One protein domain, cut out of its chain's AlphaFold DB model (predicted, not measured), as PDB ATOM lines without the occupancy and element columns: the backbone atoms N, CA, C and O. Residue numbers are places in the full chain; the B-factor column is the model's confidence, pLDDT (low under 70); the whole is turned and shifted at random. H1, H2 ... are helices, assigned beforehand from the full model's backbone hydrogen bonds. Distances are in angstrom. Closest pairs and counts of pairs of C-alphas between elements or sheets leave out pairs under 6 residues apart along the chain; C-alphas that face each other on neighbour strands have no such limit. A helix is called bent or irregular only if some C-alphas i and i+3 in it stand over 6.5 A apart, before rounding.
ATOM      1  N   GLU A 236     -39.025  51.024  15.612       94.88
ATOM      2  CA  GLU A 236     -38.274  49.797  15.898       94.88
ATOM      3  C   GLU A 236     -38.095  49.563  17.405       94.88
ATOM      4  O   GLU A 236     -38.273  48.444  17.887       94.88
ATOM      5  N   VAL A 237     -37.846  50.623  18.181       96.38
ATOM      6  CA  VAL A 237     -37.787  50.544  19.649       96.38
ATOM      7  C   VAL A 237     -39.139  50.136  20.230       96.38
ATOM      8  O   VAL A 237     -39.188  49.256  21.086       96.38
ATOM      9  N   VAL A 238     -40.239  50.733  19.767       96.00
ATOM     10  CA  VAL A 238     -41.593  50.370  20.214       96.00
ATOM     11  C   VAL A 238     -41.922  48.932  19.823       96.00
ATOM     12  O   VAL A 238     -42.512  48.214  20.625       96.00
ATOM     13  N   LEU A 239     -41.501  48.486  18.640       95.31
ATOM     14  CA  LEU A 239     -41.695  47.112  18.188       95.31
ATOM     15  C   LEU A 239     -40.910  46.122  19.060       95.31
ATOM     16  O   LEU A 239     -41.479  45.146  19.547       95.31
ATOM     17  N   GLY A 240     -39.636  46.409  19.335       94.38
ATOM     18  CA  GLY A 240     -38.819  45.618  20.255       94.38
ATOM     19  C   GLY A 240     -39.402  45.589  21.670       94.38
ATOM     20  O   GLY A 240     -39.452  44.534  22.304       94.38
ATOM     21  N   LEU A 241     -39.921  46.724  22.148       94.12
ATOM     22  CA  LEU A 241     -40.560  46.828  23.458       94.12
ATOM     23  C   LEU A 241     -41.890  46.070  23.509       94.12
ATOM     24  O   LEU A 241     -42.175  45.442  24.520       94.12
ATOM     25  N   ALA A 242     -42.679  46.070  22.434       93.38
ATOM     26  CA  ALA A 242     -43.919  45.303  22.342       93.38
ATOM     27  C   ALA A 242     -43.647  43.793  22.381       93.38
ATOM     28  O   ALA A 242     -44.333  43.064  23.099       93.38
ATOM     29  N   ILE A 243     -42.607  43.330  21.680       93.12
ATOM     30  CA  ILE A 243     -42.167  41.928  21.721       93.12
ATOM     31  C   ILE A 243     -41.674  41.568  23.130       93.12
ATOM     32  O   ILE A 243     -42.105  40.565  23.700       93.12
ATOM     33  N   GLY A 244     -40.814  42.402  23.723       88.94
ATOM     34  CA  GLY A 244     -40.292  42.189  25.075       88.94
ATOM     35  C   GLY A 244     -41.389  42.200  26.143       88.94
ATOM     36  O   GLY A 244     -41.437  41.312  26.992       88.94
ATOM     37  N   ALA A 245     -42.316  43.156  26.065       90.69
ATOM     38  CA  ALA A 245     -43.471  43.247  26.950       90.69
ATOM     39  C   ALA A 245     -44.424  42.063  26.759       90.69
ATOM     40  O   ALA A 245     -44.953  41.560  27.744       90.69
ATOM     41  N   GLY A 246     -44.601  41.576  25.528       89.50
ATOM     42  CA  GLY A 246     -45.374  40.370  25.238       89.50
ATOM     43  C   GLY A 246     -44.768  39.124  25.887       89.50
ATOM     44  O   GLY A 246     -45.478  38.379  26.564       89.50
ATOM     45  N   LEU A 247     -43.450  38.932  25.766       87.62
ATOM     46  CA  LEU A 247     -42.736  37.847  26.449       87.62
ATOM     47  C   LEU A 247     -42.838  37.970  27.976       87.62
ATOM     48  O   LEU A 247     -43.104  36.980  28.658       87.62
ATOM     49  N   PHE A 248     -42.659  39.180  28.511       85.94
ATOM     50  CA  PHE A 248     -42.735  39.439  29.947       85.94
ATOM     51  C   PHE A 248     -44.148  39.205  30.493       85.94
ATOM     52  O   PHE A 248     -44.323  38.514  31.496       85.94
ATOM     53  N   TRP A 249     -45.175  39.700  29.800       88.88
ATOM     54  CA  TRP A 249     -46.571  39.459  30.155       88.88
ATOM     55  C   TRP A 249     -46.891  37.965  30.110       88.88
ATOM     56  O   TRP A 249     -47.452  37.431  31.069       88.88
ATOM     57  N   GLY A 250     -46.479  37.274  29.041       84.88
ATOM     58  CA  GLY A 250     -46.617  35.824  28.913       84.88
ATOM     59  C   GLY A 250     -46.013  35.096  30.112       84.88
ATOM     60  O   GLY A 250     -46.686  34.285  30.740       84.88
ATOM     61  N   PHE A 251     -44.798  35.466  30.511       84.81
ATOM     62  CA  PHE A 251     -44.141  34.904  31.688       84.81
ATOM     63  C   PHE A 251     -44.921  35.159  32.989       84.81
ATOM     64  O   PHE A 251     -45.140  34.223  33.758       84.81
ATOM     65  N   THR A 252     -45.397  36.387  33.225       88.38
ATOM     66  CA  THR A 252     -46.145  36.725  34.455       88.38
ATOM     67  C   THR A 252     -47.480  35.982  34.573       88.38
ATOM     68  O   THR A 252     -47.830  35.508  35.655       88.38
ATOM     69  N   VAL A 253     -48.214  35.829  33.465       84.81
ATOM     70  CA  VAL A 253     -49.481  35.081  33.432       84.81
ATOM     71  C   VAL A 253     -49.229  33.583  33.598       84.81
ATOM     72  O   VAL A 253     -49.930  32.929  34.376       84.81
ATOM     73  N   LEU A 254     -48.201  33.045  32.934       83.19
ATOM     74  CA  LEU A 254     -47.802  31.645  33.086       83.19
ATOM     75  C   LEU A 254     -47.371  31.340  34.525       83.19
ATOM     76  O   LEU A 254     -47.709  30.281  35.027       83.19
ATOM     77  N   TRP A 255     -46.715  32.259  35.235       79.19
ATOM     78  CA  TRP A 255     -46.340  32.040  36.638       79.19
ATOM     79  C   TRP A 255     -47.533  31.847  37.573       79.19
ATOM     80  O   TRP A 255     -47.479  31.001  38.463       79.19
ATOM     81  N   LYS A 256     -48.616  32.608  37.380       81.81
ATOM     82  CA  LYS A 256     -49.792  32.494  38.256       81.81
ATOM     83  C   LYS A 256     -50.620  31.245  37.990       81.81
ATOM     84  O   LYS A 256     -51.203  30.719  38.932       81.81
ATOM     85  N   GLN A 257     -50.695  30.807  36.735       81.56
ATOM     86  CA  GLN A 257     -51.644  29.770  36.326       81.56
ATOM     87  C   GLN A 257     -50.972  28.449  35.901       81.56
ATOM     88  O   GLN A 257     -51.569  27.388  36.054       81.56
ATOM     89  N   TYR A 258     -49.736  28.491  35.388       87.25
ATOM     90  CA  TYR A 258     -49.029  27.371  34.750       87.25
ATOM     91  C   TYR A 258     -47.510  27.395  35.014       87.25
ATOM     92  O   TYR A 258     -46.704  27.601  34.102       87.25
ATOM     93  N   VAL A 259     -47.112  27.117  36.260       87.75
ATOM     94  CA  VAL A 259     -45.696  27.086  36.688       87.75
ATOM     95  C   VAL A 259     -44.812  26.235  35.762       87.75
ATOM     96  O   VAL A 259     -43.715  26.655  35.403       87.75
ATOM     97  N   TYR A 260     -45.296  25.076  35.304       88.81
ATOM     98  CA  TYR A 260     -44.540  24.210  34.389       88.81
ATOM     99  C   TYR A 260     -44.233  24.876  33.040       88.81
ATOM    100  O   TYR A 260     -43.117  24.763  32.537       88.81
ATOM    101  N   LEU A 261     -45.192  25.608  32.462       84.62
ATOM    102  CA  LEU A 261     -44.967  26.331  31.208       84.62
ATOM    103  C   LEU A 261     -43.989  27.489  31.407       84.62
ATOM    104  O   LEU A 261     -43.185  27.755  30.519       84.62
ATOM    105  N   ALA A 262     -44.013  28.148  32.570       86.88
ATOM    106  CA  ALA A 262     -43.034  29.182  32.892       86.88
ATOM    107  C   ALA A 262     -41.604  28.626  32.954       86.88
ATOM    108  O   ALA A 262     -40.686  29.260  32.432       86.88
ATOM    109  N   LEU A 263     -41.418  27.435  33.537       85.62
ATOM    110  CA  LEU A 263     -40.122  26.751  33.552       85.62
ATOM    111  C   LEU A 263     -39.643  26.422  32.133       85.62
ATOM    112  O   LEU A 263     -38.503  26.729  31.788       85.62
ATOM    113  N   ILE A 264     -40.514  25.868  31.284       87.06
ATOM    114  CA  ILE A 264     -40.167  25.537  29.892       87.06
ATOM    115  C   ILE A 264     -39.845  26.807  29.088       87.06
ATOM    116  O   ILE A 264     -38.849  26.842  28.366       87.06
ATOM    117  N   LEU A 265     -40.644  27.868  29.231       88.00
ATOM    118  CA  LEU A 265     -40.431  29.136  28.532       88.00
ATOM    119  C   LEU A 265     -39.131  29.816  28.975       88.00
ATOM    120  O   LEU A 265     -38.406  30.333  28.129       88.00
ATOM    121  N   ALA A 266     -38.796  29.771  30.268       85.00
ATOM    122  CA  ALA A 266     -37.524  30.281  30.777       85.00
ATOM    123  C   ALA A 266     -36.332  29.547  30.147       85.00
ATOM    124  O   ALA A 266     -35.402  30.189  29.658       85.00
ATOM    125  N   VAL A 267     -36.386  28.212  30.087       86.00
ATOM    126  CA  VAL A 267     -35.350  27.407  29.424       86.00
ATOM    127  C   VAL A 267     -35.259  27.750  27.934       86.00
ATOM    128  O   VAL A 267     -34.154  27.945  27.432       86.00
ATOM    129  N   LEU A 268     -36.390  27.901  27.233       88.00
ATOM    130  CA  LEU A 268     -36.410  28.298  25.818       88.00
ATOM    131  C   LEU A 268     -35.825  29.694  25.583       88.00
ATOM    132  O   LEU A 268     -35.069  29.873  24.633       88.00
ATOM    133  N   VAL A 269     -36.128  30.674  26.437       87.12
ATOM    134  CA  VAL A 269     -35.565  32.033  26.348       87.12
ATOM    135  C   VAL A 269     -34.053  32.008  26.537       87.12
ATOM    136  O   VAL A 269     -33.326  32.622  25.756       87.12
ATOM    137  N   ILE A 270     -33.567  31.266  27.537       86.00
ATOM    138  CA  ILE A 270     -32.129  31.084  27.755       86.00
ATOM    139  C   ILE A 270     -31.502  30.448  26.511       86.00
ATOM    140  O   ILE A 270     -30.517  30.969  25.995       86.00
ATOM    141  N   PHE A 271     -32.103  29.385  25.969       85.38
ATOM    142  CA  PHE A 271     -31.633  28.750  24.735       85.38
ATOM    143  C   PHE A 271     -31.634  29.698  23.534       85.38
ATOM    144  O   PHE A 271     -30.682  29.679  22.756       85.38
ATOM    145  N   ALA A 272     -32.656  30.540  23.377       83.88
ATOM    146  CA  ALA A 272     -32.737  31.517  22.296       83.88
ATOM    147  C   ALA A 272     -31.597  32.538  22.387       83.88
ATOM    148  O   ALA A 272     -30.912  32.784  21.394       83.88
ATOM    149  N   ILE A 273     -31.325  33.066  23.586       87.56
ATOM    150  CA  ILE A 273     -30.216  34.002  23.824       87.56
ATOM    151  C   ILE A 273     -28.864  33.310  23.614       87.56
ATOM    152  O   ILE A 273     -27.984  33.876  22.968       87.56
ATOM    153  N   VAL A 274     -28.688  32.078  24.099       79.44
ATOM    154  CA  VAL A 274     -27.458  31.294  23.896       79.44
ATOM    155  C   VAL A 274     -27.238  31.013  22.413       79.44
ATOM    156  O   VAL A 274     -26.139  31.238  21.918       79.44
ATOM    157  N   THR A 275     -28.275  30.609  21.682       80.44
ATOM    158  CA  THR A 275     -28.202  30.356  20.235       80.44
ATOM    159  C   THR A 275     -27.925  31.643  19.462       80.44
ATOM    160  O   THR A 275     -27.116  31.642  18.540       80.44
ATOM    161  N   PHE A 276     -28.510  32.771  19.866       79.38
ATOM    162  CA  PHE A 276     -28.191  34.077  19.293       79.38
ATOM    163  C   PHE A 276     -26.721  34.445  19.548       79.38
ATOM    164  O   PHE A 276     -25.981  34.742  18.611       79.38
ATOM    165  N   SER A 277     -26.249  34.319  20.793       78.06
ATOM    166  CA  SER A 277     -24.841  34.546  21.151       78.06
ATOM    167  C   SER A 277     -23.885  33.610  20.398       78.06
ATOM    168  O   SER A 277     -22.791  34.016  20.004       78.06
ATOM    169  N   TYR A 278     -24.333  32.380  20.134       72.94
ATOM    170  CA  TYR A 278     -23.640  31.392  19.324       72.94
ATOM    171  C   TYR A 278     -23.558  31.854  17.864       72.94
ATOM    172  O   TYR A 278     -22.474  31.901  17.294       72.94
ATOM    173  N   VAL A 279     -24.654  32.300  17.252       74.00
ATOM    174  CA  VAL A 279     -24.644  32.760  15.852       74.00
ATOM    175  C   VAL A 279     -23.759  33.999  15.650       74.00
ATOM    176  O   VAL A 279     -23.083  34.104  14.623       74.00
ATOM    177  N   LEU A 280     -23.698  34.910  16.627       71.75
ATOM    178  CA  LEU A 280     -22.888  36.132  16.531       71.75
ATOM    179  C   LEU A 280     -21.377  35.872  16.625       71.75
ATOM    180  O   LEU A 280     -20.580  36.641  16.085       71.75
ATOM    181  N   ARG A 281     -20.952  34.794  17.288       69.06
ATOM    182  CA  ARG A 281     -19.549  34.588  17.680       69.06
ATOM    183  C   ARG A 281     -18.872  33.474  16.880       69.06
ATOM    184  O   ARG A 281     -18.227  32.614  17.469       69.06
ATOM    185  N   LYS A 282     -18.975  33.501  15.544       62.56
ATOM    186  CA  LYS A 282     -18.476  32.499  14.561       62.56
ATOM    187  C   LYS A 282     -17.000  32.010  14.678       62.56
ATOM    188  O   LYS A 282     -16.528  31.348  13.762       62.56
ATOM    189  N   ARG A 283     -16.241  32.303  15.744       62.09
ATOM    190  CA  ARG A 283     -14.823  31.915  15.918       62.09
ATOM    191  C   ARG A 283     -14.443  31.265  17.260       62.09
ATOM    192  O   ARG A 283     -13.443  30.568  17.290       62.09
ATOM    193  N   ASP A 284     -15.250  31.391  18.317       72.94
ATOM    194  CA  ASP A 284     -14.907  30.899  19.672       72.94
ATOM    195  C   ASP A 284     -16.035  30.048  20.299       72.94
ATOM    196  O   ASP A 284     -16.251  30.019  21.514       72.94
ATOM    197  N   LEU A 285     -16.807  29.389  19.435       60.19
ATOM    198  CA  LEU A 285     -18.104  28.780  19.733       60.19
ATOM    199  C   LEU A 285     -18.034  27.634  20.741       60.19
ATOM    200  O   LEU A 285     -18.810  27.609  21.694       60.19
ATOM    201  N   ALA A 286     -17.102  26.702  20.545       67.81
ATOM    202  CA  ALA A 286     -17.039  25.471  21.326       67.81
ATOM    203  C   ALA A 286     -16.698  25.737  22.797       67.81
ATOM    204  O   ALA A 286     -17.311  25.162  23.692       67.81
ATOM    205  N   THR A 287     -15.765  26.653  23.060       74.00
ATOM    206  CA  THR A 287     -15.254  26.890  24.415       74.00
ATOM    207  C   THR A 287     -16.250  27.660  25.279       74.00
ATOM    208  O   THR A 287     -16.422  27.324  26.447       74.00
ATOM    209  N   THR A 288     -16.974  28.642  24.724       77.50
ATOM    210  CA  THR A 288     -18.075  29.286  25.465       77.50
ATOM    211  C   THR A 288     -19.293  28.393  25.611       77.50
ATOM    212  O   THR A 288     -19.913  28.433  26.668       77.50
ATOM    213  N   LEU A 289     -19.633  27.573  24.608       71.56
ATOM    214  CA  LEU A 289     -20.728  26.611  24.752       71.56
ATOM    215  C   LEU A 289     -20.420  25.580  25.830       71.56
ATOM    216  O   LEU A 289     -21.292  25.285  26.631       71.56
ATOM    217  N   LEU A 290     -19.188  25.073  25.887       74.06
ATOM    218  CA  LEU A 290     -18.780  24.116  26.909       74.06
ATOM    219  C   LEU A 290     -18.750  24.766  28.297       74.06
ATOM    220  O   LEU A 290     -19.270  24.188  29.244       74.06
ATOM    221  N   ALA A 291     -18.240  25.996  28.415       82.75
ATOM    222  CA  ALA A 291     -18.268  26.739  29.674       82.75
ATOM    223  C   ALA A 291     -19.704  27.018  30.161       82.75
ATOM    224  O   ALA A 291     -20.002  26.848  31.342       82.75
ATOM    225  N   LEU A 292     -20.608  27.399  29.255       77.94
ATOM    226  CA  LEU A 292     -22.004  27.699  29.576       77.94
ATOM    227  C   LEU A 292     -22.815  26.426  29.852       77.94
ATOM    228  O   LEU A 292     -23.599  26.401  30.797       77.94
ATOM    229  N   ALA A 293     -22.587  25.352  29.093       76.12
ATOM    230  CA  ALA A 293     -23.213  24.051  29.312       76.12
ATOM    231  C   ALA A 293     -22.785  23.434  30.649       76.12
ATOM    232  O   ALA A 293     -23.636  22.944  31.383       76.12
ATOM    233  N   VAL A 294     -21.496  23.507  31.001       80.25
ATOM    234  CA  VAL A 294     -20.996  23.042  32.305       80.25
ATOM    235  C   VAL A 294     -21.563  23.895  33.440       80.25
ATOM    236  O   VAL A 294     -22.005  23.339  34.443       80.25
ATOM    237  N   GLY A 295     -21.639  25.222  33.273       80.19
ATOM    238  CA  GLY A 295     -22.283  26.106  34.252       80.19
ATOM    239  C   GLY A 295     -23.760  25.761  34.472       80.19
ATOM    240  O   GLY A 295     -24.214  25.643  35.610       80.19
ATOM    241  N   LEU A 296     -24.504  25.510  33.393       80.31
ATOM    242  CA  LEU A 296     -25.914  25.130  33.459       80.31
ATOM    243  C   LEU A 296     -26.103  23.736  34.085       80.31
ATOM    244  O   LEU A 296     -26.966  23.562  34.942       80.31
ATOM    245  N   LEU A 297     -25.263  22.764  33.714       79.94
ATOM    246  CA  LEU A 297     -25.292  21.399  34.244       79.94
ATOM    247  C   LEU A 297     -24.992  21.362  35.749       79.94
ATOM    248  O   LEU A 297     -25.657  20.640  36.482       79.94
ATOM    249  N   VAL A 298     -24.043  22.174  36.224       82.06
ATOM    250  CA  VAL A 298     -23.719  22.298  37.657       82.06
ATOM    251  C   VAL A 298     -24.854  22.947  38.448       82.06
ATOM    252  O   VAL A 298     -25.070  22.593  39.603       82.06
ATOM    253  N   THR A 299     -25.605  23.864  37.839       81.19
ATOM    254  CA  THR A 299     -26.692  24.573  38.537       81.19
ATOM    255  C   THR A 299     -27.988  23.756  38.561       81.19
ATOM    256  O   THR A 299     -28.721  23.780  39.545       81.19
ATOM    257  N   ILE A 300     -28.264  22.999  37.495       79.56
ATOM    258  CA  ILE A 300     -29.468  22.162  37.376       79.56
ATOM    259  C   ILE A 300     -29.246  20.754  37.956       79.56
ATOM    260  O   ILE A 300     -30.195  20.133  38.430       79.56
ATOM    261  N   GLY A 301     -28.006  20.255  37.989       77.50
ATOM    262  CA  GLY A 301     -27.655  18.919  38.487       77.50
ATOM    263  C   GLY A 301     -28.176  18.598  39.896       77.50
ATOM    264  O   GLY A 301     -28.793  17.549  40.069       77.50
ATOM    265  N   PRO A 302     -28.022  19.491  40.892       76.94
ATOM    266  CA  PRO A 302     -28.569  19.276  42.231       76.94
ATOM    267  C   PRO A 302     -30.101  19.282  42.259       76.94
ATOM    268  O   PRO A 302     -30.708  18.554  43.037       76.94
ATOM    269  N   LEU A 303     -30.725  20.086  41.395       71.75
ATOM    270  CA  LEU A 303     -32.178  20.237  41.331       71.75
ATOM    271  C   LEU A 303     -32.866  18.976  40.784       71.75
ATOM    272  O   LEU A 303     -33.985  18.672  41.179       71.75
ATOM    273  N   VAL A 304     -32.189  18.230  39.904       73.56
ATOM    274  CA  VAL A 304     -32.685  16.963  39.335       73.56
ATOM    275  C   VAL A 304     -32.602  15.808  40.336       73.56
ATOM    276  O   VAL A 304     -33.415  14.898  40.268       73.56
ATOM    277  N   LEU A 305     -31.656  15.837  41.281       69.94
ATOM    278  CA  LEU A 305     -31.535  14.802  42.320       69.94
ATOM    279  C   LEU A 305     -32.551  14.965  43.460       69.94
ATOM    280  O   LEU A 305     -32.684  14.071  44.292       69.94
ATOM    281  N   LEU A 306     -33.218  16.118  43.521       70.69
ATOM    282  CA  LEU A 306     -34.201  16.458  44.547       70.69
ATOM    283  C   LEU A 306     -35.651  16.216  44.086       70.69
ATOM    284  O   LEU A 306     -36.577  16.516  44.839       70.69
TER     285      LEU A 306
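What this domain is: This is residues 236 to 306 of the 307 residues of an uncharacterized protein of Gordonia hirsuta DSM 44140 = NBRC 16056 (UniProt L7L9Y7). Three long helices make a flat, open Z: H2 is the diagonal, and H1 and H3 fold back from its opposite ends. The printed part has 71 residues with helices H1, H2, H3 in chain order and no named strand: all helix. It is loose, radius of gyration of the C-alphas 15.2 A, spanning 41 by 35 by 10 A.

Where its parts are: Find C-alpha 259 at (-45.696, 27.086, 36.688); H2, residues 259 to 280, runs 31.8 A from there. H1, residues 236 to 257, runs 31.6 A from C-alpha 236 at (-38.274, 49.797, 15.898). H3, residues 285 to 304, runs 27.1 A and is only just irregular: C-alphas 299 and 302 are 6.7 A apart.

How they stand to each other: H2 touches H1 with residues 261 to 265 alone, closest C-alphas Ala 262 and Leu 254, 5.4 A; this hairpin has a shallow tilt of 32 degrees. H2 and H3 are close but not clearly touching, closest C-alphas Tyr 278 and Leu 285, 6.1 A. H1 and H3 are apart. Every O i to N i+4 pair is within hydrogen-bond range in H1 and H2, 14 of 16 in H3.

The domain as a whole: The farthest C-alphas, Glu 236 and Leu 305, are 44.4 A apart. The printed part has no cut; both links are tight. Find pLDDT under 70 at residues 281 to 283, 285 to 286 and 305.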